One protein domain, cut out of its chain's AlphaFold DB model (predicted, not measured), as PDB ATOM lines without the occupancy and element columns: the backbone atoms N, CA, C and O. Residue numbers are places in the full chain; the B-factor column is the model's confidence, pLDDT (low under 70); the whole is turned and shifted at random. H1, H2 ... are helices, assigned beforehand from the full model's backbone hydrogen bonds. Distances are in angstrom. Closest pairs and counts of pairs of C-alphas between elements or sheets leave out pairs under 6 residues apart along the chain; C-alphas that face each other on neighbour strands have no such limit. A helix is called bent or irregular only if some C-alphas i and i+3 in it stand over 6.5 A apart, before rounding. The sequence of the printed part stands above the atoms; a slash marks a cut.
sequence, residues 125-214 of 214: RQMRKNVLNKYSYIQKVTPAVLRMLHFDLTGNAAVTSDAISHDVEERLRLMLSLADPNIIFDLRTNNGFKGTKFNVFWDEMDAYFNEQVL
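AT A GLANCE: This is residues 125 to 214 of the 214 residues of an uncharacterized protein of Rhizophagus irregularis (UniProt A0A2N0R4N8). A single helix, H5, sits at the far end of a long arm that sticks out from a small, compact body of four helices. In the body, H2 and H1 run side by side in opposite ways, H4 crosses H2 almost at a right angle, and the short H3 packs on H2. The arm and its helix, residues 185 to 214, make much of the length. The printed part has 90 residues with five named helices, in the order H1 H2 H3 H4 H5, and no named strand; its class is all helix. The whole is extended, with a radius of gyration of the C-alphas of 19.1 A, and spans 51 by 33 by 26 A.

HOW THE PARTS SIT: H5, residues 196 to 211, touches no helix and stands free, as do residues 185 to 214 as a whole. H4, residues 166 to 178, is apart from H5. The hub is H2, residues 143 to 154, which touches three helices. With residues 146 to 150 alone it touches residues 169 to 173 of H4, about perpendicular at 86 degrees; the closest C-alphas, those of Leu 146 and Leu 172, are 6.7 A apart. With residues 147 to 151 alone H2 touches H3, residues 157 to 160; the closest C-alphas, of Phe 151 and Ala 157, are 6.2 A apart. H1, residues 125 to 135, forms a helical hairpin with H2, at a shallow tilt of 14 degrees, opposite ways. They only just touch, with 3 pairs of C-alphas within 8 A, from residues 149 to 153 alone of H2; the closest are Val 131 and Asp 152, 7.4 A. H1 and H4 are close but not clearly touching: the closest C-alphas, of Leu 132 and Leu 176, are 7.3 A apart. In H1, H2 and H4 every O i to N i+4 pair is within hydrogen-bond range, in H5 10 of 12 are, and H3 is too short for such a pair.

IN THESE COORDINATES: H5 measures 23.1 A from C-alpha 196 at (171.095, 196.861, 241.900) to C-alpha 211 at (190.259, 187.944, 251.244). It is irregular: C-alphas 197 and 200 are 7.1 A apart. H4 measures 18.2 A, H2 16.2 A, and H1 15.8 A from C-alpha 125 at (172.864, 177.598, 215.212). H3, four residues, measures 6.2 A and is neither bent nor irregular, but only just.

THE WHOLE: The C-alphas farthest apart, of Ala 157 and Leu 214, the chain's last residue, are 55.2 A apart. The body without residues 185 to 214 spans 30 by 21 by 20 A. The printed part has no cut. The link from H4 to H5, residues 179 to 195, is long. The mean pLDDT of the printed part is 71.0, with residues 156 to 164, 179 to 198 and 211 to 214 under 70.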
ATOM      1  N   ARG A 125     172.268 178.558 214.277       73.06
ATOM      2  CA  ARG A 125     172.864 177.598 215.212       73.06
ATOM      3  C   ARG A 125     173.307 176.318 214.496       73.06
ATOM      4  O   ARG A 125     174.367 175.796 214.830       73.06
ATOM      5  N   GLN A 126     172.526 175.836 213.530       74.38
ATOM      6  CA  GLN A 126     172.882 174.658 212.748       74.38
ATOM      7  C   GLN A 126     174.094 174.925 211.854       74.38
ATOM      8  O   GLN A 126     175.039 174.148 211.903       74.38
ATOM      9  N   MET A 127     174.151 176.064 211.154       79.12
ATOM     10  CA  MET A 127     175.324 176.420 210.349       79.12
ATOM     11  C   MET A 127     176.600 176.517 211.200       79.12
ATOM     12  O   MET A 127     177.638 175.986 210.814       79.12
ATOM     13  N   ARG A 128     176.527 177.115 212.400       78.12
ATOM     14  CA  ARG A 128     177.662 177.149 213.347       78.12
ATOM     15  C   ARG A 128     178.107 175.745 213.756       78.12
ATOM     16  O   ARG A 128     179.302 175.469 213.778       78.12
ATOM     17  N   LYS A 129     177.155 174.853 214.055       79.25
ATOM     18  CA  LYS A 129     177.447 173.445 214.366       79.25
ATOM     19  C   LYS A 129     178.088 172.728 213.182       79.25
ATOM     20  O   LYS A 129     179.062 172.018 213.382       79.25
ATOM     21  N   ASN A 130     177.574 172.926 211.970       83.25
ATOM     22  CA  ASN A 130     178.109 172.305 210.761       83.25
ATOM     23  C   ASN A 130     179.553 172.748 210.511       83.25
ATOM     24  O   ASN A 130     180.403 171.903 210.237       83.25
ATOM     25  N   VAL A 131     179.843 174.046 210.673       82.69
ATOM     26  CA  VAL A 131     181.215 174.566 210.605       82.69
ATOM     27  C   VAL A 131     182.071 173.890 211.673       82.69
ATOM     28  O   VAL A 131     183.030 173.222 211.319       82.69
ATOM     29  N   LEU A 132     181.718 173.939 212.960       81.00
ATOM     30  CA  LEU A 132     182.539 173.301 214.003       81.00
ATOM     31  C   LEU A 132     182.757 171.796 213.768       81.00
ATOM     32  O   LEU A 132     183.879 171.313 213.897       81.00
ATOM     33  N   ASN A 133     181.724 171.068 213.338       84.12
ATOM     34  CA  ASN A 133     181.816 169.647 212.997       84.12
ATOM     35  C   ASN A 133     182.762 169.377 211.817       84.12
ATOM     36  O   ASN A 133     183.430 168.349 211.799       84.12
ATOM     37  N   LYS A 134     182.842 170.285 210.834       87.25
ATOM     38  CA  LYS A 134     183.773 170.167 209.700       87.25
ATOM     39  C   LYS A 134     185.234 170.230 210.159       87.25
ATOM     40  O   LYS A 134     186.076 169.536 209.596       87.25
ATOM     41  N   TYR A 135     185.531 171.034 211.180       86.94
ATOM     42  CA  TYR A 135     186.897 171.259 211.670       86.94
ATOM     43  C   TYR A 135     187.264 170.421 212.910       86.94
ATOM     44  O   TYR A 135     188.430 170.408 213.295       86.94
ATOM     45  N   SER A 136     186.322 169.684 213.510       81.94
ATOM     46  CA  SER A 136     186.538 168.928 214.758       81.94
ATOM     47  C   SER A 136     187.579 167.808 214.647       81.94
ATOM     48  O   SER A 136     188.243 167.479 215.625       81.94
ATOM     49  N   TYR A 137     187.759 167.238 213.454       81.56
ATOM     50  CA  TYR A 137     188.717 166.157 213.198       81.56
ATOM     51  C   TYR A 137     190.146 166.648 212.910       81.56
ATOM     52  O   TYR A 137     191.050 165.840 212.686       81.56
ATOM     53  N   ILE A 138     190.374 167.964 212.881       83.25
ATOM     54  CA  ILE A 138     191.675 168.537 212.532       83.25
ATOM     55  C   ILE A 138     192.584 168.544 213.761       83.25
ATOM     56  O   ILE A 138     192.435 169.358 214.662       83.25
ATOM     57  N   GLN A 139     193.585 167.663 213.758       77.00
ATOM     58  CA  GLN A 139     194.554 167.546 214.855       77.00
ATOM     59  C   GLN A 139     195.549 168.713 214.919       77.00
ATOM     60  O   GLN A 139     196.020 169.072 215.994       77.00
ATOM     61  N   LYS A 140     195.895 169.306 213.767       85.44
ATOM     62  CA  LYS A 140     196.848 170.418 213.674       85.44
ATOM     63  C   LYS A 140     196.272 171.543 212.826       85.44
ATOM     64  O   LYS A 140     196.106 171.401 211.615       85.44
ATOM     65  N   VAL A 141     196.009 172.676 213.466       85.44
ATOM     66  CA  VAL A 141     195.498 173.879 212.806       85.44
ATOM     67  C   VAL A 141     196.633 174.550 212.029       85.44
ATOM     68  O   VAL A 141     197.542 175.139 212.611       85.44
ATOM     69  N   THR A 142     196.606 174.429 210.702       88.31
ATOM     70  CA  THR A 142     197.556 175.105 209.807       88.31
ATOM     71  C   THR A 142     196.986 176.444 209.324       88.31
ATOM     72  O   THR A 142     195.766 176.626 209.324       88.31
ATOM     73  N   PRO A 143     197.819 177.374 208.825       85.75
ATOM     74  CA  PRO A 143     197.322 178.617 208.232       85.75
ATOM     75  C   PRO A 143     196.325 178.395 207.082       85.75
ATOM     76  O   PRO A 143     195.401 179.180 206.902       85.75
ATOM     77  N   ALA A 144     196.467 177.304 206.319       85.38
ATOM     78  CA  ALA A 144     195.518 176.945 205.266       85.38
ATOM     79  C   ALA A 144     194.136 176.577 205.830       85.38
ATOM     80  O   ALA A 144     193.120 177.000 205.284       85.38
ATOM     81  N   VAL A 145     194.101 175.850 206.951       87.06
ATOM     82  CA  VAL A 145     192.858 175.521 207.664       87.06
ATOM     83  C   VAL A 145     192.190 176.788 208.197       87.06
ATOM     84  O   VAL A 145     190.983 176.935 208.047       87.06
ATOM     85  N   LEU A 146     192.960 177.726 208.758       86.00
ATOM     86  CA  LEU A 146     192.425 178.999 209.258       86.00
ATOM     87  C   LEU A 146     191.861 179.873 208.137       86.00
ATOM     88  O   LEU A 146     190.799 180.463 208.308       86.00
ATOM     89  N   ARG A 147     192.505 179.894 206.964       84.25
ATOM     90  CA  ARG A 147     191.956 180.554 205.770       84.25
ATOM     91  C   ARG A 147     190.668 179.910 205.286       84.25
ATOM     92  O   ARG A 147     189.722 180.626 204.976       84.25
ATOM     93  N   MET A 148     190.608 178.580 205.260       86.62
ATOM     94  CA  MET A 148     189.393 177.866 204.870       86.62
ATOM     95  C   MET A 148     188.254 178.112 205.866       86.62
ATOM     96  O   MET A 148     187.128 178.357 205.451       86.62
ATOM     97  N   LEU A 149     188.556 178.139 207.166       85.94
ATOM     98  CA  LEU A 149     187.589 178.444 208.217       85.94
ATOM     99  C   LEU A 149     187.088 179.885 208.123       85.94
ATOM    100  O   LEU A 149     185.889 180.130 208.200       85.94
ATOM    101  N   HIS A 150     187.994 180.839 207.916       83.50
ATOM    102  CA  HIS A 150     187.632 182.233 207.692       83.50
ATOM    103  C   HIS A 150     186.738 182.383 206.459       83.50
ATOM    104  O   HIS A 150     185.726 183.080 206.508       83.50
ATOM    105  N   PHE A 151     187.082 181.707 205.360       82.06
ATOM    106  CA  PHE A 151     186.266 181.679 204.153       82.06
ATOM    107  C   PHE A 151     184.879 181.089 204.424       82.06
ATOM    108  O   PHE A 151     183.885 181.734 204.114       82.06
ATOM    109  N   ASP A 152     184.796 179.925 205.070       80.88
ATOM    110  CA  ASP A 152     183.521 179.288 205.416       80.88
ATOM    111  C   ASP A 152     182.649 180.180 206.314       80.88
ATOM    112  O   ASP A 152     181.429 180.116 206.213       80.88
ATOM    113  N   LEU A 153     183.254 181.004 207.180       77.06
ATOM    114  CA  LEU A 153     182.558 181.924 208.090       77.06
ATOM    115  C   LEU A 153     182.184 183.275 207.466       77.06
ATOM    116  O   LEU A 153     181.343 183.977 208.018       77.06
ATOM    117  N   THR A 154     182.823 183.692 206.374       74.50
ATOM    118  CA  THR A 154     182.656 185.058 205.832       74.50
ATOM    119  C   THR A 154     182.245 185.094 204.366       74.50
ATOM    120  O   THR A 154     181.841 186.144 203.876       74.50
ATOM    121  N   GLY A 155     182.380 183.983 203.640       70.19
ATOM    122  CA  GLY A 155     182.234 183.919 202.185       70.19
ATOM    123  C   GLY A 155     183.301 184.705 201.414       70.19
ATOM    124  O   GLY A 155     183.238 184.781 200.187       70.19
ATOM    125  N   ASN A 156     184.282 185.306 202.096       67.38
ATOM    126  CA  ASN A 156     185.246 186.196 201.466       67.38
ATOM    127  C   ASN A 156     186.428 185.416 200.867       67.38
ATOM    128  O   ASN A 156     187.389 185.073 201.561       67.38
ATOM    129  N   ALA A 157     186.364 185.164 199.557       60.19
ATOM    130  CA  ALA A 157     187.405 184.472 198.793       60.19
ATOM    131  C   ALA A 157     188.713 185.280 198.641       60.19
ATOM    132  O   ALA A 157     189.748 184.705 198.294       60.19
ATOM    133  N   ALA A 158     188.694 186.593 198.911       57.53
ATOM    134  CA  ALA A 158     189.869 187.462 198.771       57.53
ATOM    135  C   ALA A 158     190.967 187.170 199.813       57.53
ATOM    136  O   ALA A 158     192.121 187.538 199.625       57.53
ATOM    137  N   VAL A 159     190.649 186.426 200.878       55.38
ATOM    138  CA  VAL A 159     191.592 186.031 201.951       55.38
ATOM    139  C   VAL A 159     192.586 184.943 201.489       55.38
ATOM    140  O   VAL A 159     193.361 184.382 202.262       55.38
ATOM    141  N   THR A 160     192.579 184.615 200.199       53.59
ATOM    142  CA  THR A 160     193.500 183.654 199.589       53.59
ATOM    143  C   THR A 160     194.894 184.234 199.324       53.59
ATOM    144  O   THR A 160     195.838 183.447 199.253       53.59
ATOM    145  N   SER A 161     195.052 185.566 199.247       53.78
ATOM    146  CA  SER A 161     196.337 186.225 198.943       53.78
ATOM    147  C   SER A 161     196.919 187.094 200.063       53.78
ATOM    148  O   SER A 161     198.141 187.185 200.149       53.78
ATOM    149  N   ASP A 162     196.094 187.667 200.944       56.06
ATOM    150  CA  ASP A 162     196.565 188.523 202.039       56.06
ATOM    151  C   ASP A 162     196.523 187.796 203.384       56.06
ATOM    152  O   ASP A 162     195.576 187.072 203.705       56.06
ATOM    153  N   ALA A 163     197.585 187.969 204.174       64.62
ATOM    154  CA  ALA A 163     197.684 187.410 205.512       64.62
ATOM    155  C   ALA A 163     196.474 187.859 206.344       64.62
ATOM    156  O   ALA A 163     196.266 189.054 206.563       64.62
ATOM    157  N   ILE A 164     195.680 186.892 206.816       69.31
ATOM    158  CA  ILE A 164     194.707 187.124 207.886       69.31
ATOM    159  C   ILE A 164     195.441 187.869 209.003       69.31
ATOM    160  O   ILE A 164     196.566 187.504 209.349       69.31
ATOM    161  N   SER A 165     194.838 188.929 209.543       79.12
ATOM    162  CA  SER A 165     195.475 189.654 210.638       79.12
ATOM    163  C   SER A 165     195.713 188.710 211.818       79.12
ATOM    164  O   SER A 165     194.904 187.823 212.095       79.12
ATOM    165  N   HIS A 166     196.811 188.920 212.542       81.06
ATOM    166  CA  HIS A 166     197.159 188.093 213.697       81.06
ATOM    167  C   HIS A 166     196.000 187.973 214.710       81.06
ATOM    168  O   HIS A 166     195.747 186.896 215.237       81.06
ATOM    169  N   ASP A 167     195.241 189.053 214.942       79.38
ATOM    170  CA  ASP A 167     194.060 189.043 215.825       79.38
ATOM    171  C   ASP A 167     192.945 188.110 215.318       79.38
ATOM    172  O   ASP A 167     192.367 187.349 216.093       79.38
ATOM    173  N   VAL A 168     192.658 188.114 214.013       81.56
ATOM    174  CA  VAL A 168     191.650 187.212 213.439       81.56
ATOM    175  C   VAL A 168     192.135 185.765 213.504       81.56
ATOM    176  O   VAL A 168     191.353 184.878 213.844       81.56
ATOM    177  N   GLU A 169     193.418 185.515 213.245       83.81
ATOM    178  CA  GLU A 169     194.017 184.182 213.354       83.81
ATOM    179  C   GLU A 169     193.885 183.610 214.775       83.81
ATOM    180  O   GLU A 169     193.410 182.483 214.950       83.81
ATOM    181  N   GLU A 170     194.223 184.408 215.791       83.69
ATOM    182  CA  GLU A 170     194.099 184.033 217.202       83.69
ATOM    183  C   GLU A 170     192.646 183.767 217.605       83.69
ATOM    184  O   GLU A 170     192.359 182.764 218.259       83.69
ATOM    185  N   ARG A 171     191.690 184.585 217.151       82.69
ATOM    186  CA  ARG A 171     190.260 184.345 217.420       82.69
ATOM    187  C   ARG A 171     189.749 183.058 216.787       82.69
ATOM    188  O   ARG A 171     188.957 182.347 217.404       82.69
ATOM    189  N   LEU A 172     190.191 182.738 215.573       84.81
ATOM    190  CA  LEU A 172     189.818 181.494 214.897       84.81
ATOM    191  C   LEU A 172     190.417 180.273 215.602       84.81
ATOM    192  O   LEU A 172     189.723 179.272 215.786       84.81
ATOM    193  N   ARG A 173     191.676 180.360 216.053       85.94
ATOM    194  CA  ARG A 173     192.296 179.327 216.899       85.94
ATOM    195  C   ARG A 173     191.539 179.145 218.203       85.94
ATOM    196  O   ARG A 173     191.235 178.012 218.568       85.94
ATOM    197  N   LEU A 174     191.198 180.248 218.865       82.69
ATOM    198  CA  LEU A 174     190.427 180.233 220.099       82.69
ATOM    199  C   LEU A 174     189.081 179.533 219.878       82.69
ATOM    200  O   LEU A 174     188.748 178.610 220.616       82.69
ATOM    201  N   MET A 175     188.364 179.878 218.806       80.50
ATOM    202  CA  MET A 175     187.098 179.237 218.446       80.50
ATOM    203  C   MET A 175     187.234 177.716 218.266       80.50
ATOM    204  O   MET A 175     186.400 176.970 218.775       80.50
ATOM    205  N   LEU A 176     188.283 177.248 217.579       81.50
ATOM    206  CA  LEU A 176     188.543 175.813 217.404       81.50
ATOM    207  C   LEU A 176     188.928 175.126 218.720       81.50
ATOM    208  O   LEU A 176     188.453 174.028 218.987       81.50
ATOM    209  N   SER A 177     189.759 175.772 219.545       79.44
ATOM    210  CA  SER A 177     190.225 175.219 220.824       79.44
ATOM    211  C   SER A 177     189.103 175.057 221.846       79.44
ATOM    212  O   SER A 177     189.091 174.094 222.607       79.44
ATOM    213  N   LEU A 178     188.146 175.986 221.841       75.12
ATOM    214  CA  LEU A 178     187.031 175.987 222.776       75.12
ATOM    215  C   LEU A 178     185.931 175.006 222.359       75.12
ATOM    216  O   LEU A 178     185.150 174.606 223.214       75.12
ATOM    217  N   ALA A 179     185.873 174.624 221.073       64.12
ATOM    218  CA  ALA A 179     184.948 173.650 220.478       64.12
ATOM    219  C   ALA A 179     183.452 173.825 220.836       64.12
ATOM    220  O   ALA A 179     182.636 172.958 220.522       64.12
ATOM    221  N   ASP A 180     183.066 174.942 221.460       58.09
ATOM    222  CA  ASP A 180     181.726 175.150 221.989       58.09
ATOM    223  C   ASP A 180     180.937 176.123 221.095       58.09
ATOM    224  O   ASP A 180     181.215 177.328 221.067       58.09
ATOM    225  N   PRO A 181     179.896 175.640 220.391       52.97
ATOM    226  CA  PRO A 181     178.990 176.493 219.627       52.97
ATOM    227  C   PRO A 181     178.227 177.527 220.477       52.97
ATOM    228  O   PRO A 181     177.589 178.413 219.901       52.97
ATOM    229  N   ASN A 182     178.261 177.425 221.811       49.72
ATOM    230  CA  ASN A 182     177.638 178.352 222.759       49.72
ATOM    231  C   ASN A 182     178.633 179.325 223.433       49.72
ATOM    232  O   ASN A 182     178.186 180.202 224.167       49.72
ATOM    233  N   ILE A 183     179.946 179.239 223.162       50.56
ATOM    234  CA  ILE A 183     180.972 180.140 223.741       50.56
ATOM    235  C   ILE A 183     181.014 181.529 223.093       50.56
ATOM    236  O   ILE A 183     181.697 182.436 223.574       50.56
ATOM    237  N   ILE A 184     180.200 181.767 222.061       44.78
ATOM    238  CA  ILE A 184     179.712 183.124 221.826       44.78
ATOM    239  C   ILE A 184     178.796 183.431 223.010       44.78
ATOM    240  O   ILE A 184     177.602 183.145 222.943       44.78
ATOM    241  N   PHE A 185     179.378 183.952 224.096       43.50
ATOM    242  CA  PHE A 185     178.649 184.410 225.270       43.50
ATOM    243  C   PHE A 185     177.429 185.194 224.794       43.50
ATOM    244  O   PHE A 185     177.561 186.261 224.184       43.50
ATOM    245  N   ASP A 186     176.232 184.666 225.048       46.47
ATOM    246  CA  ASP A 186     175.016 185.421 224.808       46.47
ATOM    247  C   ASP A 186     174.872 186.458 225.920       46.47
ATOM    248  O   ASP A 186     174.068 186.323 226.836       46.47
ATOM    249  N   LEU A 187     175.669 187.524 225.830       51.19
ATOM    250  CA  LEU A 187     175.631 188.662 226.744       51.19
ATOM    251  C   LEU A 187     174.309 189.440 226.638       51.19
ATOM    252  O   LEU A 187     174.165 190.465 227.294       51.19
ATOM    253  N   ARG A 188     173.307 188.993 225.864       52.00
ATOM    254  CA  ARG A 188     171.951 189.566 225.928       52.00
ATOM    255  C   ARG A 188     171.290 189.362 227.287       52.00
ATOM    256  O   ARG A 188     170.467 190.192 227.655       52.00
ATOM    257  N   THR A 189     171.681 188.343 228.055       49.00
ATOM    258  CA  THR A 189     171.312 188.252 229.480       49.00
ATOM    259  C   THR A 189     171.908 189.392 230.312       49.00
ATOM    260  O   THR A 189     171.335 189.751 231.337       49.00
ATOM    261  N   ASN A 190     172.993 190.012 229.841       51.75
ATOM    262  CA  ASN A 190     173.682 191.123 230.499       51.75
ATOM    263  C   ASN A 190     173.353 192.500 229.880       51.75
ATOM    264  O   ASN A 190     173.461 193.520 230.560       51.75
ATOM    265  N   ASN A 191     172.887 192.562 228.627       43.56
ATOM    266  CA  ASN A 191     172.580 193.807 227.905       43.56
ATOM    267  C   ASN A 191     171.210 194.399 228.278       43.56
ATOM    268  O   ASN A 191     170.360 194.630 227.417       43.56
ATOM    269  N   GLY A 192     170.990 194.678 229.561       45.78
ATOM    270  CA  GLY A 192     169.795 195.419 229.969       45.78
ATOM    271  C   GLY A 192     169.588 195.626 231.459       45.78
ATOM    272  O   GLY A 192     168.709 196.404 231.828       45.78
ATOM    273  N   PHE A 193     170.363 194.985 232.335       46.47
ATOM    274  CA  PHE A 193     170.119 195.145 233.762       46.47
ATOM    275  C   PHE A 193     170.872 196.351 234.338       46.47
ATOM    276  O   PHE A 193     172.031 196.260 234.720       46.47
ATOM    277  N   LYS A 194     170.178 197.491 234.420       51.66
ATOM    278  CA  LYS A 194     170.574 198.681 235.202       51.66
ATOM    279  C   LYS A 194     169.978 198.672 236.620       51.66
ATOM    280  O   LYS A 194     169.636 199.721 237.154       51.66
ATOM    281  N   GLY A 195     169.753 197.495 237.197       56.25
ATOM    282  CA  GLY A 195     169.250 197.367 238.565       56.25
ATOM    283  C   GLY A 195     170.354 196.939 239.529       56.25
ATOM    284  O   GLY A 195     171.319 196.294 239.137       56.25
ATOM    285  N   THR A 196     170.169 197.226 240.812       63.12
ATOM    286  CA  THR A 196     171.095 196.861 241.900       63.12
ATOM    287  C   THR A 196     171.020 195.385 242.317       63.12
ATOM    288  O   THR A 196     171.711 194.960 243.234       63.12
ATOM    289  N   LYS A 197     170.184 194.575 241.652       56.62
ATOM    290  CA  LYS A 197     169.907 193.165 242.000       56.62
ATOM    291  C   LYS A 197     171.157 192.284 242.060       56.62
ATOM    292  O   LYS A 197     171.148 191.299 242.786       56.62
ATOM    293  N   PHE A 198     172.196 192.618 241.296       57.16
ATOM    294  CA  PHE A 198     173.450 191.864 241.268       57.16
ATOM    295  C   PHE A 198     174.589 192.549 242.029       57.16
ATOM    296  O   PHE A 198     175.696 192.031 242.006       57.16
ATOM    297  N   ASN A 199     174.339 193.666 242.724       76.12
ATOM    298  CA  ASN A 199     175.378 194.324 243.522       76.12
ATOM    299  C   ASN A 199     175.902 193.383 244.600       76.12
ATOM    300  O   ASN A 199     177.098 193.191 244.670       76.12
ATOM    301  N   VAL A 200     175.015 192.667 245.298       75.56
ATOM    302  CA  VAL A 200     175.418 191.662 246.294       75.56
ATOM    303  C   VAL A 200     176.354 190.608 245.695       75.56
ATOM    304  O   VAL A 200     177.306 190.206 246.339       75.56
ATOM    305  N   PHE A 201     176.137 190.181 244.447       74.88
ATOM    306  CA  PHE A 201     177.046 189.234 243.794       74.88
ATOM    307  C   PHE A 201     178.424 189.851 243.509       74.88
ATOM    308  O   PHE A 201     179.434 189.187 243.716       74.88
ATOM    309  N   TRP A 202     178.469 191.100 243.037       79.50
ATOM    310  CA  TRP A 202     179.730 191.800 242.769       79.50
ATOM    311  C   TRP A 202     180.475 192.172 244.053       79.50
ATOM    312  O   TRP A 202     181.683 191.981 244.107       79.50
ATOM    313  N   ASP A 203     179.756 192.596 245.091       83.88
ATOM    314  CA  ASP A 203     180.296 192.935 246.408       83.88
ATOM    315  C   ASP A 203     180.898 191.688 247.088       83.88
ATOM    316  O   ASP A 203     181.999 191.749 247.630       83.88
ATOM    317  N   GLU A 204     180.224 190.534 247.004       79.88
ATOM    318  CA  GLU A 204     180.733 189.252 247.522       79.88
ATOM    319  C   GLU A 204     181.913 188.714 246.696       79.88
ATOM    320  O   GLU A 204     182.854 188.147 247.246       79.88
ATOM    321  N   MET A 205     181.906 188.913 245.374       77.62
ATOM    322  CA  MET A 205     183.050 188.579 244.516       77.62
ATOM    323  C   MET A 205     184.276 189.428 244.860       77.62
ATOM    324  O   MET A 205     185.368 188.883 245.012       77.62
ATOM    325  N   ASP A 206     184.101 190.740 245.018       80.06
ATOM    326  CA  ASP A 206     185.173 191.640 245.442       80.06
ATOM    327  C   ASP A 206     185.679 191.266 246.841       80.06
ATOM    328  O   ASP A 206     186.889 191.231 247.059       80.06
ATOM    329  N   ALA A 207     184.792 190.926 247.780       79.38
ATOM    330  CA  ALA A 207     185.188 190.446 249.103       79.38
ATOM    331  C   ALA A 207     186.024 189.158 249.015       79.38
ATOM    332  O   ALA A 207     187.121 189.104 249.565       79.38
ATOM    333  N   TYR A 208     185.572 188.164 248.247       77.06
ATOM    334  CA  TYR A 208     186.268 186.888 248.073       77.06
ATOM    335  C   TYR A 208     187.675 187.043 247.478       77.06
ATOM    336  O   TYR A 208     188.621 186.403 247.939       77.06
ATOM    337  N   PHE A 209     187.852 187.901 246.468       74.31
ATOM    338  CA  PHE A 209     189.178 188.128 245.883       74.31
ATOM    339  C   PHE A 209     190.091 188.969 246.773       74.31
ATOM    340  O   PHE A 209     191.301 188.750 246.764       74.31
ATOM    341  N   ASN A 210     189.538 189.890 247.562       72.06
ATOM    342  CA  ASN A 210     190.317 190.683 248.512       72.06
ATOM    343  C   ASN A 210     190.684 189.897 249.784       72.06
ATOM    344  O   ASN A 210     191.715 190.183 250.389       72.06
ATOM    345  N   GLU A 211     189.909 188.877 250.162       60.62
ATOM    346  CA  GLU A 211     190.259 187.944 251.244       60.62
ATOM    347  C   GLU A 211     191.424 187.010 250.879       60.62
ATOM    348  O   GLU A 211     192.143 186.573 251.769       60.62
ATOM    349  N   GLN A 212     191.672 186.738 249.591       53.09
ATOM    350  CA  GLN A 212     192.805 185.905 249.148       53.09
ATOM    351  C   GLN A 212     194.138 186.662 249.004       53.09
ATOM    352  O   GLN A 212     195.133 186.078 248.570       53.09
ATOM    353  N   VAL A 213     194.173 187.954 249.350       51.88
ATOM    354  CA  VAL A 213     195.381 188.805 249.304       51.88
ATOM    355  C   VAL A 213     195.947 189.094 250.714       51.88
ATOM    356  O   VAL A 213     196.914 189.843 250.853       51.88
ATOM    357  N   LEU A 214     195.413 188.451 251.760       42.44
ATOM    358  CA  LEU A 214     195.945 188.441 253.134       42.44
ATOM    359  C   LEU A 214     196.382 187.031 253.549       42.44
ATOM    360  O   LEU A 214     197.389 186.944 254.289       42.44
TER     361      LEU A 214